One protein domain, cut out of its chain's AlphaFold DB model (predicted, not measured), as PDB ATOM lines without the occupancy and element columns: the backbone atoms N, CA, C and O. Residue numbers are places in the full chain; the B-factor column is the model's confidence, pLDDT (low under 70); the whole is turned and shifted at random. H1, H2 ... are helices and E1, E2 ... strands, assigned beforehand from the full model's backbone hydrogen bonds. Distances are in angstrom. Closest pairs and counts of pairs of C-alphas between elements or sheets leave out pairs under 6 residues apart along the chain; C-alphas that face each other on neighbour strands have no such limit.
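What this domain is: This is residues 99 to 169 of the 169 residues of a protein of Thermoproteus sp (UniProt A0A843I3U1). A small sheet of three strands, E1, E4 and E5, and a short strand pair, E2 and E3, spread from each other as a V at one end of an elongated domain, with H2 packed on the three-stranded sheet. H1 stands crosswise to H2 at the other end, away from the sheet, and its last residues with the turn after it stick out at residues 124 to 129. The printed part has 71 residues with two named helices and five named strands, in the order E1, E2, H1, H2, E3, E4, E5, and its class is mixed, helices and strands. The larger sheet has the order E1, E4, E5, and both sheets are antiparallel. The whole is only just loose, close to compact, with a radius of gyration of the C-alphas of 13.6 A and spans of 44 by 21 by 16 A.

How they stand to each other: In the larger sheet E4, residues 157 to 161, is the inner strand, and E1, residues 99 to 103, and E5, residues 165 to 168, are the edge strands. E1 and E4 are antiparallel at 160 degrees, with N 103 and O 158 2.8 A apart, within hydrogen-bond range. E4 and E5 form a hairpin, antiparallel at 149 degrees, with N 159 and O 166 2.7 A apart, within hydrogen-bond range. H2, residues 136 to 148, is on this sheet, in two layers, a helix on one face of a sheet; its closest C-alphas to E4 are those of Tyr 144 and Val 160, 7.6 A apart. E2, residues 108 to 110, and E3, residues 151 to 153, are antiparallel at 172 degrees, with N 109 and O 152 2.8 A apart, within hydrogen-bond range. H1, residues 113 to 127, is not on the larger sheet. H1 and H2 are close but not clearly touching, about perpendicular at 81 degrees, and their closest C-alphas, of Ala 119 and Met 142, are 6.8 A apart. H1 and E3 are apart, and so are E2 and H2. In H1 and H2 every O i to N i+4 pair is within hydrogen-bond range.

Where its parts are: E1 begins with C-alpha 99 at (34.881, 33.580, 47.040). E4 is 13.2 A long, E1 11.1 A and E5 10.2 A. H1 is 20.9 A long and ends with C-alpha 127 at (50.083, 34.424, 22.930), and H2 is 18.2 A long. E5 ends with C-alpha 168 at (24.854, 42.726, 48.101).

The domain as a whole: The two C-alphas farthest apart, those of Gly 129 and Asp 169, are 43.6 A apart, and the outline is a rod. The printed part has no cut, and residue 169 is the chain's last. The link from H1 to H2 is short, with 8 residues, and the other links are tight. The mean pLDDT of the printed part is 84.6, and one printed residue, Asp 169, is under 70.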
ATOM      1  N   ILE A  99      34.701  32.137  46.862       72.38
ATOM      2  CA  ILE A  99      34.881  33.580  47.040       72.38
ATOM      3  C   ILE A  99      36.380  33.888  47.021       72.38
ATOM      4  O   ILE A  99      37.140  33.310  47.799       72.38
ATOM      5  N   ILE A 100      36.784  34.794  46.134       77.25
ATOM      6  CA  ILE A 100      38.152  35.306  46.020       77.25
ATOM      7  C   ILE A 100      38.333  36.538  46.913       77.25
ATOM      8  O   ILE A 100      39.300  36.599  47.667       77.25
ATOM      9  N   ASP A 101      37.411  37.506  46.854       79.62
ATOM     10  CA  ASP A 101      37.452  38.720  47.686       79.62
ATOM     11  C   ASP A 101      36.042  39.253  47.980       79.62
ATOM     12  O   ASP A 101      35.082  38.974  47.260       79.62
ATOM     13  N   VAL A 102      35.931  40.056  49.037       82.56
ATOM     14  CA  VAL A 102      34.752  40.867  49.351       82.56
ATOM     15  C   VAL A 102      35.203  42.318  49.474       82.56
ATOM     16  O   VAL A 102      36.043  42.654  50.311       82.56
ATOM     17  N   VAL A 103      34.633  43.186  48.642       83.31
ATOM     18  CA  VAL A 103      34.919  44.620  48.601       83.31
ATOM     19  C   VAL A 103      33.757  45.377  49.248       83.31
ATOM     20  O   VAL A 103      32.667  45.420  48.679       83.31
ATOM     21  N   PRO A 104      33.946  45.972  50.440       81.81
ATOM     22  CA  PRO A 104      32.901  46.754  51.092       81.81
ATOM     23  C   PRO A 104      32.522  48.000  50.285       81.81
ATOM     24  O   PRO A 104      33.379  48.594  49.627       81.81
ATOM     25  N   ALA A 105      31.270  48.444  50.413       84.50
ATOM     26  CA  ALA A 105      30.822  49.720  49.859       84.50
ATOM     27  C   ALA A 105      31.727  50.883  50.318       84.50
ATOM     28  O   ALA A 105      32.079  50.994  51.495       84.50
ATOM     29  N   GLY A 106      32.126  51.742  49.380       81.62
ATOM     30  CA  GLY A 106      33.045  52.859  49.604       81.62
ATOM     31  C   GLY A 106      34.528  52.472  49.674       81.62
ATOM     32  O   GLY A 106      35.372  53.349  49.856       81.62
ATOM     33  N   SER A 107      34.872  51.187  49.528       83.06
ATOM     34  CA  SER A 107      36.259  50.721  49.476       83.06
ATOM     35  C   SER A 107      36.789  50.698  48.042       83.06
ATOM     36  O   SER A 107      36.060  50.400  47.092       83.06
ATOM     37  N   SER A 108      38.083  50.986  47.886       86.50
ATOM     38  CA  SER A 108      38.799  50.799  46.627       86.50
ATOM     39  C   SER A 108      39.763  49.619  46.718       86.50
ATOM     40  O   SER A 108      40.447  49.406  47.723       86.50
ATOM     41  N   ARG A 109      39.829  48.843  45.639       85.69
ATOM     42  CA  ARG A 109      40.828  47.795  45.439       85.69
ATOM     43  C   ARG A 109      41.677  48.144  44.231       85.69
ATOM     44  O   ARG A 109      41.159  48.538  43.189       85.69
ATOM     45  N   SER A 110      42.982  47.974  44.369       87.88
ATOM     46  CA  SER A 110      43.935  48.130  43.279       87.88
ATOM     47  C   SER A 110      44.892  46.950  43.256       87.88
ATOM     48  O   SER A 110      45.326  46.451  44.296       87.88
ATOM     49  N   ILE A 111      45.214  46.488  42.052       86.56
ATOM     50  CA  ILE A 111      46.250  45.478  41.864       86.56
ATOM     51  C   ILE A 111      47.604  46.188  41.838       86.56
ATOM     52  O   ILE A 111      47.779  47.197  41.155       86.56
ATOM     53  N   HIS A 112      48.581  45.653  42.570       88.88
ATOM     54  CA  HIS A 112      49.927  46.217  42.582       88.88
ATOM     55  C   HIS A 112      50.552  46.175  41.166       88.88
ATOM     56  O   HIS A 112      50.553  45.103  40.556       88.88
ATOM     57  N   PRO A 113      51.166  47.263  40.654       88.00
ATOM     58  CA  PRO A 113      51.672  47.337  39.274       88.00
ATOM     59  C   PRO A 113      52.615  46.192  38.886       88.00
ATOM     60  O   PRO A 113      52.474  45.585  37.833       88.00
ATOM     61  N   LYS A 114      53.519  45.811  39.794       90.56
ATOM     62  CA  LYS A 114      54.447  44.687  39.588       90.56
ATOM     63  C   LYS A 114      53.758  43.337  39.336       90.56
ATOM     64  O   LYS A 114      54.307  42.487  38.649       90.56
ATOM     65  N   LEU A 115      52.564  43.120  39.894       89.56
ATOM     66  CA  LEU A 115      51.785  41.906  39.636       89.56
ATOM     67  C   LEU A 115      51.150  41.937  38.240       89.56
ATOM     68  O   LEU A 115      51.056  40.897  37.594       89.56
ATOM     69  N   LEU A 116      50.772  43.127  37.760       89.06
ATOM     70  CA  LEU A 116      50.274  43.323  36.398       89.06
ATOM     71  C   LEU A 116      51.370  43.067  35.365       89.06
ATOM     72  O   LEU A 116      51.128  42.351  34.402       89.06
ATOM     73  N   GLU A 117      52.591  43.545  35.610       91.75
ATOM     74  CA  GLU A 117      53.737  43.269  34.734       91.75
ATOM     75  C   GLU A 117      53.982  41.762  34.568       91.75
ATOM     76  O   GLU A 117      54.204  41.285  33.456       91.75
ATOM     77  N   ILE A 118      53.901  40.998  35.663       90.81
ATOM     78  CA  ILE A 118      54.052  39.538  35.632       90.81
ATOM     79  C   ILE A 118      52.924  38.896  34.818       90.81
ATOM     80  O   ILE A 118      53.194  38.035  33.978       90.81
ATOM     81  N   ALA A 119      51.674  39.318  35.034       90.50
ATOM     82  CA  ALA A 119      50.534  38.822  34.267       90.50
ATOM     83  C   ALA A 119      50.687  39.123  32.766       90.50
ATOM     84  O   ALA A 119      50.487  38.237  31.940       90.50
ATOM     85  N   ASP A 120      51.146  40.323  32.408       91.38
ATOM     86  CA  ASP A 120      51.358  40.730  31.017       91.38
ATOM     87  C   ASP A 120      52.501  39.966  30.340       91.38
ATOM     88  O   ASP A 120      52.457  39.714  29.133       91.38
ATOM     89  N   VAL A 121      53.559  39.611  31.076       92.06
ATOM     90  CA  VAL A 121      54.627  38.735  30.559       92.06
ATOM     91  C   VAL A 121      54.066  37.349  30.256       92.06
ATOM     92  O   VAL A 121      54.366  36.773  29.211       92.06
ATOM     93  N   VAL A 122      53.222  36.830  31.144       90.81
ATOM     94  CA  VAL A 122      52.604  35.510  31.007       90.81
ATOM     95  C   VAL A 122      51.602  35.470  29.852       90.81
ATOM     96  O   VAL A 122      51.648  34.535  29.053       90.81
ATOM     97  N   GLU A 123      50.763  36.495  29.695       89.69
ATOM     98  CA  GLU A 123      49.850  36.630  28.553       89.69
ATOM     99  C   GLU A 123      50.615  36.723  27.226       89.69
ATOM    100  O   GLU A 123      50.274  36.029  26.268       89.69
ATOM    101  N   ARG A 124      51.701  37.508  27.173       92.50
ATOM    102  CA  ARG A 124      52.562  37.606  25.980       92.50
ATOM    103  C   ARG A 124      53.247  36.285  25.639       92.50
ATOM    104  O   ARG A 124      53.316  35.922  24.464       92.50
ATOM    105  N   ALA A 125      53.731  35.557  26.642       89.31
ATOM    106  CA  ALA A 125      54.333  34.242  26.449       89.31
ATOM    107  C   ALA A 125      53.304  33.227  25.921       89.31
ATOM    108  O   ALA A 125      53.577  32.541  24.936       89.31
ATOM    109  N   ALA A 126      52.101  33.191  26.501       87.94
ATOM    110  CA  ALA A 126      51.019  32.326  26.038       87.94
ATOM    111  C   ALA A 126      50.573  32.669  24.604       87.94
ATOM    112  O   ALA A 126      50.432  31.772  23.773       87.94
ATOM    113  N   ALA A 127      50.425  33.959  24.278       88.81
ATOM    114  CA  ALA A 127      50.083  34.424  22.930       88.81
ATOM    115  C   ALA A 127      51.154  34.069  21.885       88.81
ATOM    116  O   ALA A 127      50.840  33.849  20.719       88.81
ATOM    117  N   SER A 128      52.413  33.967  22.313       93.44
ATOM    118  CA  SER A 128      53.539  33.552  21.471       93.44
ATOM    119  C   SER A 128      53.676  32.025  21.349       93.44
ATOM    120  O   SER A 128      54.644  31.543  20.769       93.44
ATOM    121  N   GLY A 129      52.729  31.253  21.900       90.88
ATOM    122  CA  GLY A 129      52.690  29.792  21.802       90.88
ATOM    123  C   GLY A 129      53.521  29.047  22.850       90.88
ATOM    124  O   GLY A 129      53.651  27.826  22.762       90.88
ATOM    125  N   TYR A 130      54.075  29.736  23.853       90.31
ATOM    126  CA  TYR A 130      54.786  29.072  24.946       90.31
ATOM    127  C   TYR A 130      53.805  28.430  25.933       90.31
ATOM    128  O   TYR A 130      52.786  29.014  26.305       90.31
ATOM    129  N   SER A 131      54.150  27.236  26.421       86.00
ATOM    130  CA  SER A 131      53.446  26.615  27.543       86.00
ATOM    131  C   SER A 131      53.879  27.286  28.846       86.00
ATOM    132  O   SER A 131      55.034  27.173  29.256       86.00
ATOM    133  N   VAL A 132      52.961  28.008  29.492       83.81
ATOM    134  CA  VAL A 132      53.224  28.675  30.772       83.81
ATOM    135  C   VAL A 132      52.563  27.895  31.904       83.81
ATOM    136  O   VAL A 132      51.340  27.806  31.988       83.81
ATOM    137  N   SER A 133      53.374  27.359  32.817       86.56
ATOM    138  CA  SER A 133      52.875  26.770  34.061       86.56
ATOM    139  C   SER A 133      52.420  27.880  35.012       86.56
ATOM    140  O   SER A 133      53.246  28.519  35.663       86.56
ATOM    141  N   MET A 134      51.107  28.111  35.110       86.19
ATOM    142  CA  MET A 134      50.555  29.157  35.976       86.19
ATOM    143  C   MET A 134      50.274  28.642  37.399       86.19
ATOM    144  O   MET A 134      49.393  27.790  37.583       86.19
ATOM    145  N   PRO A 135      50.949  29.181  38.434       88.94
ATOM    146  CA  PRO A 135      50.600  28.879  39.816       88.94
ATOM    147  C   PRO A 135      49.185  29.382  40.139       88.94
ATOM    148  O   PRO A 135      48.655  30.281  39.485       88.94
ATOM    149  N   GLN A 136      48.555  28.790  41.154       86.06
ATOM    150  CA  GLN A 136      47.154  29.066  41.492       86.06
ATOM    151  C   GLN A 136      46.878  30.552  41.774       86.06
ATOM    152  O   GLN A 136      45.932  31.099  41.222       86.06
ATOM    153  N   TRP A 137      47.750  31.222  42.534       87.94
ATOM    154  CA  TRP A 137      47.608  32.649  42.847       87.94
ATOM    155  C   TRP A 137      47.622  33.545  41.597       87.94
ATOM    156  O   TRP A 137      46.945  34.567  41.563       87.94
ATOM    157  N   LEU A 138      48.373  33.166  40.554       88.12
ATOM    158  CA  LEU A 138      48.452  33.943  39.316       88.12
ATOM    159  C   LEU A 138      47.178  33.761  38.484       88.12
ATOM    160  O   LEU A 138      46.685  34.723  37.904       88.12
ATOM    161  N   ARG A 139      46.613  32.548  38.472       87.62
ATOM    162  CA  ARG A 139      45.310  32.286  37.841       87.62
ATOM    163  C   ARG A 139      44.200  33.094  38.509       87.62
ATOM    164  O   ARG A 139      43.403  33.715  37.811       87.62
ATOM    165  N   GLU A 140      44.190  33.132  39.839       87.06
ATOM    166  CA  GLU A 140      43.244  33.938  40.620       87.06
ATOM    167  C   GLU A 140      43.428  35.434  40.348       87.06
ATOM    168  O   GLU A 140      42.448  36.129  40.105       87.06
ATOM    169  N   LEU A 141      44.670  35.925  40.282       88.38
ATOM    170  CA  LEU A 141      44.966  37.315  39.925       88.38
ATOM    171  C   LEU A 141      44.449  37.684  38.526       88.38
ATOM    172  O   LEU A 141      43.863  38.750  38.347       88.38
ATOM    173  N   MET A 142      44.667  36.824  37.529       87.25
ATOM    174  CA  MET A 142      44.202  37.063  36.160       87.25
ATOM    175  C   MET A 142      42.671  37.039  36.068       87.25
ATOM    176  O   MET A 142      42.088  37.887  35.393       87.25
ATOM    177  N   ALA A 143      42.010  36.119  36.780       85.81
ATOM    178  CA  ALA A 143      40.552  36.099  36.896       85.81
ATOM    179  C   ALA A 143      40.035  37.380  37.570       85.81
ATOM    180  O   ALA A 143      39.148  38.045  37.040       85.81
ATOM    181  N   TYR A 144      40.665  37.789  38.671       85.94
ATOM    182  CA  TYR A 144      40.338  39.010  39.400       85.94
ATOM    183  C   TYR A 144      40.490  40.265  38.523       85.94
ATOM    184  O   TYR A 144      39.573  41.083  38.449       85.94
ATOM    185  N   ARG A 145      41.599  40.383  37.775       87.69
ATOM    186  CA  ARG A 145      41.832  41.448  36.779       87.69
ATOM    187  C   ARG A 145      40.742  41.462  35.707       87.69
ATOM    188  O   ARG A 145      40.300  42.535  35.314       87.69
ATOM    189  N   LYS A 146      40.318  40.295  35.217       85.75
ATOM    190  CA  LYS A 146      39.281  40.185  34.182       85.75
ATOM    191  C   LYS A 146      37.902  40.614  34.692       85.75
ATOM    192  O   LYS A 146      37.130  41.171  33.918       85.75
ATOM    193  N   LEU A 147      37.601  40.348  35.964       84.88
ATOM    194  CA  LEU A 147      36.304  40.638  36.576       84.88
ATOM    195  C   LEU A 147      36.171  42.092  37.047       84.88
ATOM    196  O   LEU A 147      35.147  42.717  36.792       84.88
ATOM    197  N   LEU A 148      37.189  42.636  37.720       83.94
ATOM    198  CA  LEU A 148      37.125  43.962  38.352       83.94
ATOM    199  C   LEU A 148      37.999  45.031  37.682       83.94
ATOM    200  O   LEU A 148      37.873  46.214  37.995       83.94
ATOM    201  N   GLY A 149      38.893  44.643  36.773       84.62
ATOM    202  CA  GLY A 149      39.886  45.541  36.189       84.62
ATOM    203  C   GLY A 149      41.086  45.805  37.109       84.62
ATOM    204  O   GLY A 149      41.358  45.075  38.060       84.62
ATOM    205  N   TYR A 150      41.855  46.851  36.790       83.75
ATOM    206  CA  TYR A 150      43.085  47.212  37.517       83.75
ATOM    207  C   TYR A 150      42.823  47.977  38.819       83.75
ATOM    208  O   TYR A 150      43.559  47.835  39.799       83.75
ATOM    209  N   GLN A 151      41.785  48.811  38.797       85.31
ATOM    210  CA  GLN A 151      41.292  49.598  39.916       85.31
ATOM    211  C   GLN A 151      39.778  49.482  39.939       85.31
ATOM    212  O   GLN A 151      39.121  49.721  38.928       85.31
ATOM    213  N   PHE A 152      39.248  49.146  41.107       85.69
ATOM    214  CA  PHE A 152      37.825  49.008  41.341       85.69
ATOM    215  C   PHE A 152      37.424  49.840  42.553       85.69
ATOM    216  O   PHE A 152      38.062  49.759  43.605       85.69
ATOM    217  N   LEU A 153      36.376  50.642  42.397       85.44
ATOM    218  CA  LEU A 153      35.752  51.400  43.472       85.44
ATOM    219  C   LEU A 153      34.340  50.851  43.661       85.44
ATOM    220  O   LEU A 153      33.511  50.969  42.762       85.44
ATOM    221  N   ALA A 154      34.083  50.248  44.817       81.62
ATOM    222  CA  ALA A 154      32.793  49.644  45.107       81.62
ATOM    223  C   ALA A 154      31.802  50.707  45.600       81.62
ATOM    224  O   ALA A 154      32.040  51.356  46.620       81.62
ATOM    225  N   THR A 155      30.681  50.879  44.903       82.12
ATOM    226  CA  THR A 155      29.540  51.680  45.384       82.12
ATOM    227  C   THR A 155      28.681  50.897  46.375       82.12
ATOM    228  O   THR A 155      28.203  51.464  47.352       82.12
ATOM    229  N   GLU A 156      28.565  49.587  46.165       82.50
ATOM    230  CA  GLU A 156      27.808  48.622  46.972       82.50
ATOM    231  C   GLU A 156      28.724  47.472  47.408       82.50
ATOM    232  O   GLU A 156      29.798  47.266  46.832       82.50
ATOM    233  N   THR A 157      28.334  46.712  48.436       81.81
ATOM    234  CA  THR A 157      29.173  45.607  48.926       81.81
ATOM    235  C   THR A 157      29.270  44.536  47.846       81.81
ATOM    236  O   THR A 157      28.290  43.872  47.533       81.81
ATOM    237  N   THR A 158      30.453  44.372  47.265       83.31
ATOM    238  CA  THR A 158      30.674  43.531  46.087       83.31
ATOM    239  C   THR A 158      31.432  42.268  46.479       83.31
ATOM    240  O   THR A 158      32.507  42.340  47.072       83.31
ATOM    241  N   VAL A 159      30.897  41.099  46.145       81.38
ATOM    242  CA  VAL A 159      31.540  39.796  46.333       81.38
ATOM    243  C   VAL A 159      32.110  39.325  45.000       81.38
ATOM    244  O   VAL A 159      31.399  39.241  44.001       81.38
ATOM    245  N   VAL A 160      33.395  38.987  44.995       80.69
ATOM    246  CA  VAL A 160      34.133  38.517  43.821       80.69
ATOM    247  C   VAL A 160      34.323  37.013  43.945       80.69
ATOM    248  O   VAL A 160      35.042  36.544  44.830       80.69
ATOM    249  N   GLY A 161      33.668  36.245  43.079       77.44
ATOM    250  CA  GLY A 161      33.891  34.808  42.927       77.44
ATOM    251  C   GLY A 161      34.953  34.487  41.872       77.44
ATOM    252  O   GLY A 161      35.539  35.379  41.265       77.44
ATOM    253  N   GLU A 162      35.185  33.196  41.616       70.56
ATOM    254  CA  GLU A 162      36.089  32.740  40.541       70.56
ATOM    255  C   GLU A 162      35.618  33.110  39.131       70.56
ATOM    256  O   GLU A 162      36.444  33.364  38.253       70.56
ATOM    257  N   THR A 163      34.306  33.133  38.902       70.00
ATOM    258  CA  THR A 163      33.719  33.340  37.570       70.00
ATOM    259  C   THR A 163      32.767  34.524  37.493       70.00
ATOM    260  O   THR A 163      32.521  35.019  36.397       70.00
ATOM    261  N   GLU A 164      32.227  34.974  38.625       74.75
ATOM    262  CA  GLU A 164      31.134  35.944  38.678       74.75
ATOM    263  C   GLU A 164      31.349  36.961  39.802       74.75
ATOM    264  O   GLU A 164      32.022  36.683  40.799       74.75
ATOM    265  N   VAL A 165      30.767  38.147  39.622       78.81
ATOM    266  CA  VAL A 165      30.761  39.244  40.595       78.81
ATOM    267  C   VAL A 165      29.318  39.515  40.998       78.81
ATOM    268  O   VAL A 165      28.453  39.641  40.135       78.81
ATOM    269  N   PHE A 166      29.073  39.619  42.301       81.06
ATOM    270  CA  PHE A 166      27.750  39.856  42.877       81.06
ATOM    271  C   PHE A 166      27.778  41.117  43.730       81.06
ATOM    272  O   PHE A 166      28.741  41.340  44.459       81.06
ATOM    273  N   THR A 167      26.719  41.914  43.691       77.44
ATOM    274  CA  THR A 167      26.490  42.990  44.658       77.44
ATOM    275  C   THR A 167      25.506  42.518  45.726       77.44
ATOM    276  O   THR A 167      24.614  41.710  45.464       77.44
ATOM    277  N   LEU A 168      25.731  42.955  46.961       71.25
ATOM    278  CA  LEU A 168      24.854  42.726  48.101       71.25
ATOM    279  C   LEU A 168      24.192  44.061  48.459       71.25
ATOM    280  O   LEU A 168      24.894  44.976  48.905       71.25
ATOM    281  N   ASP A 169      22.872  44.127  48.259       58.31
ATOM    282  CA  ASP A 169      21.981  45.220  48.687       58.31
ATOM    283  C   ASP A 169      21.603  45.118  50.177       58.31
ATOM    284  O   ASP A 169      21.338  43.988  50.661       58.31
TER     285      ASP A 169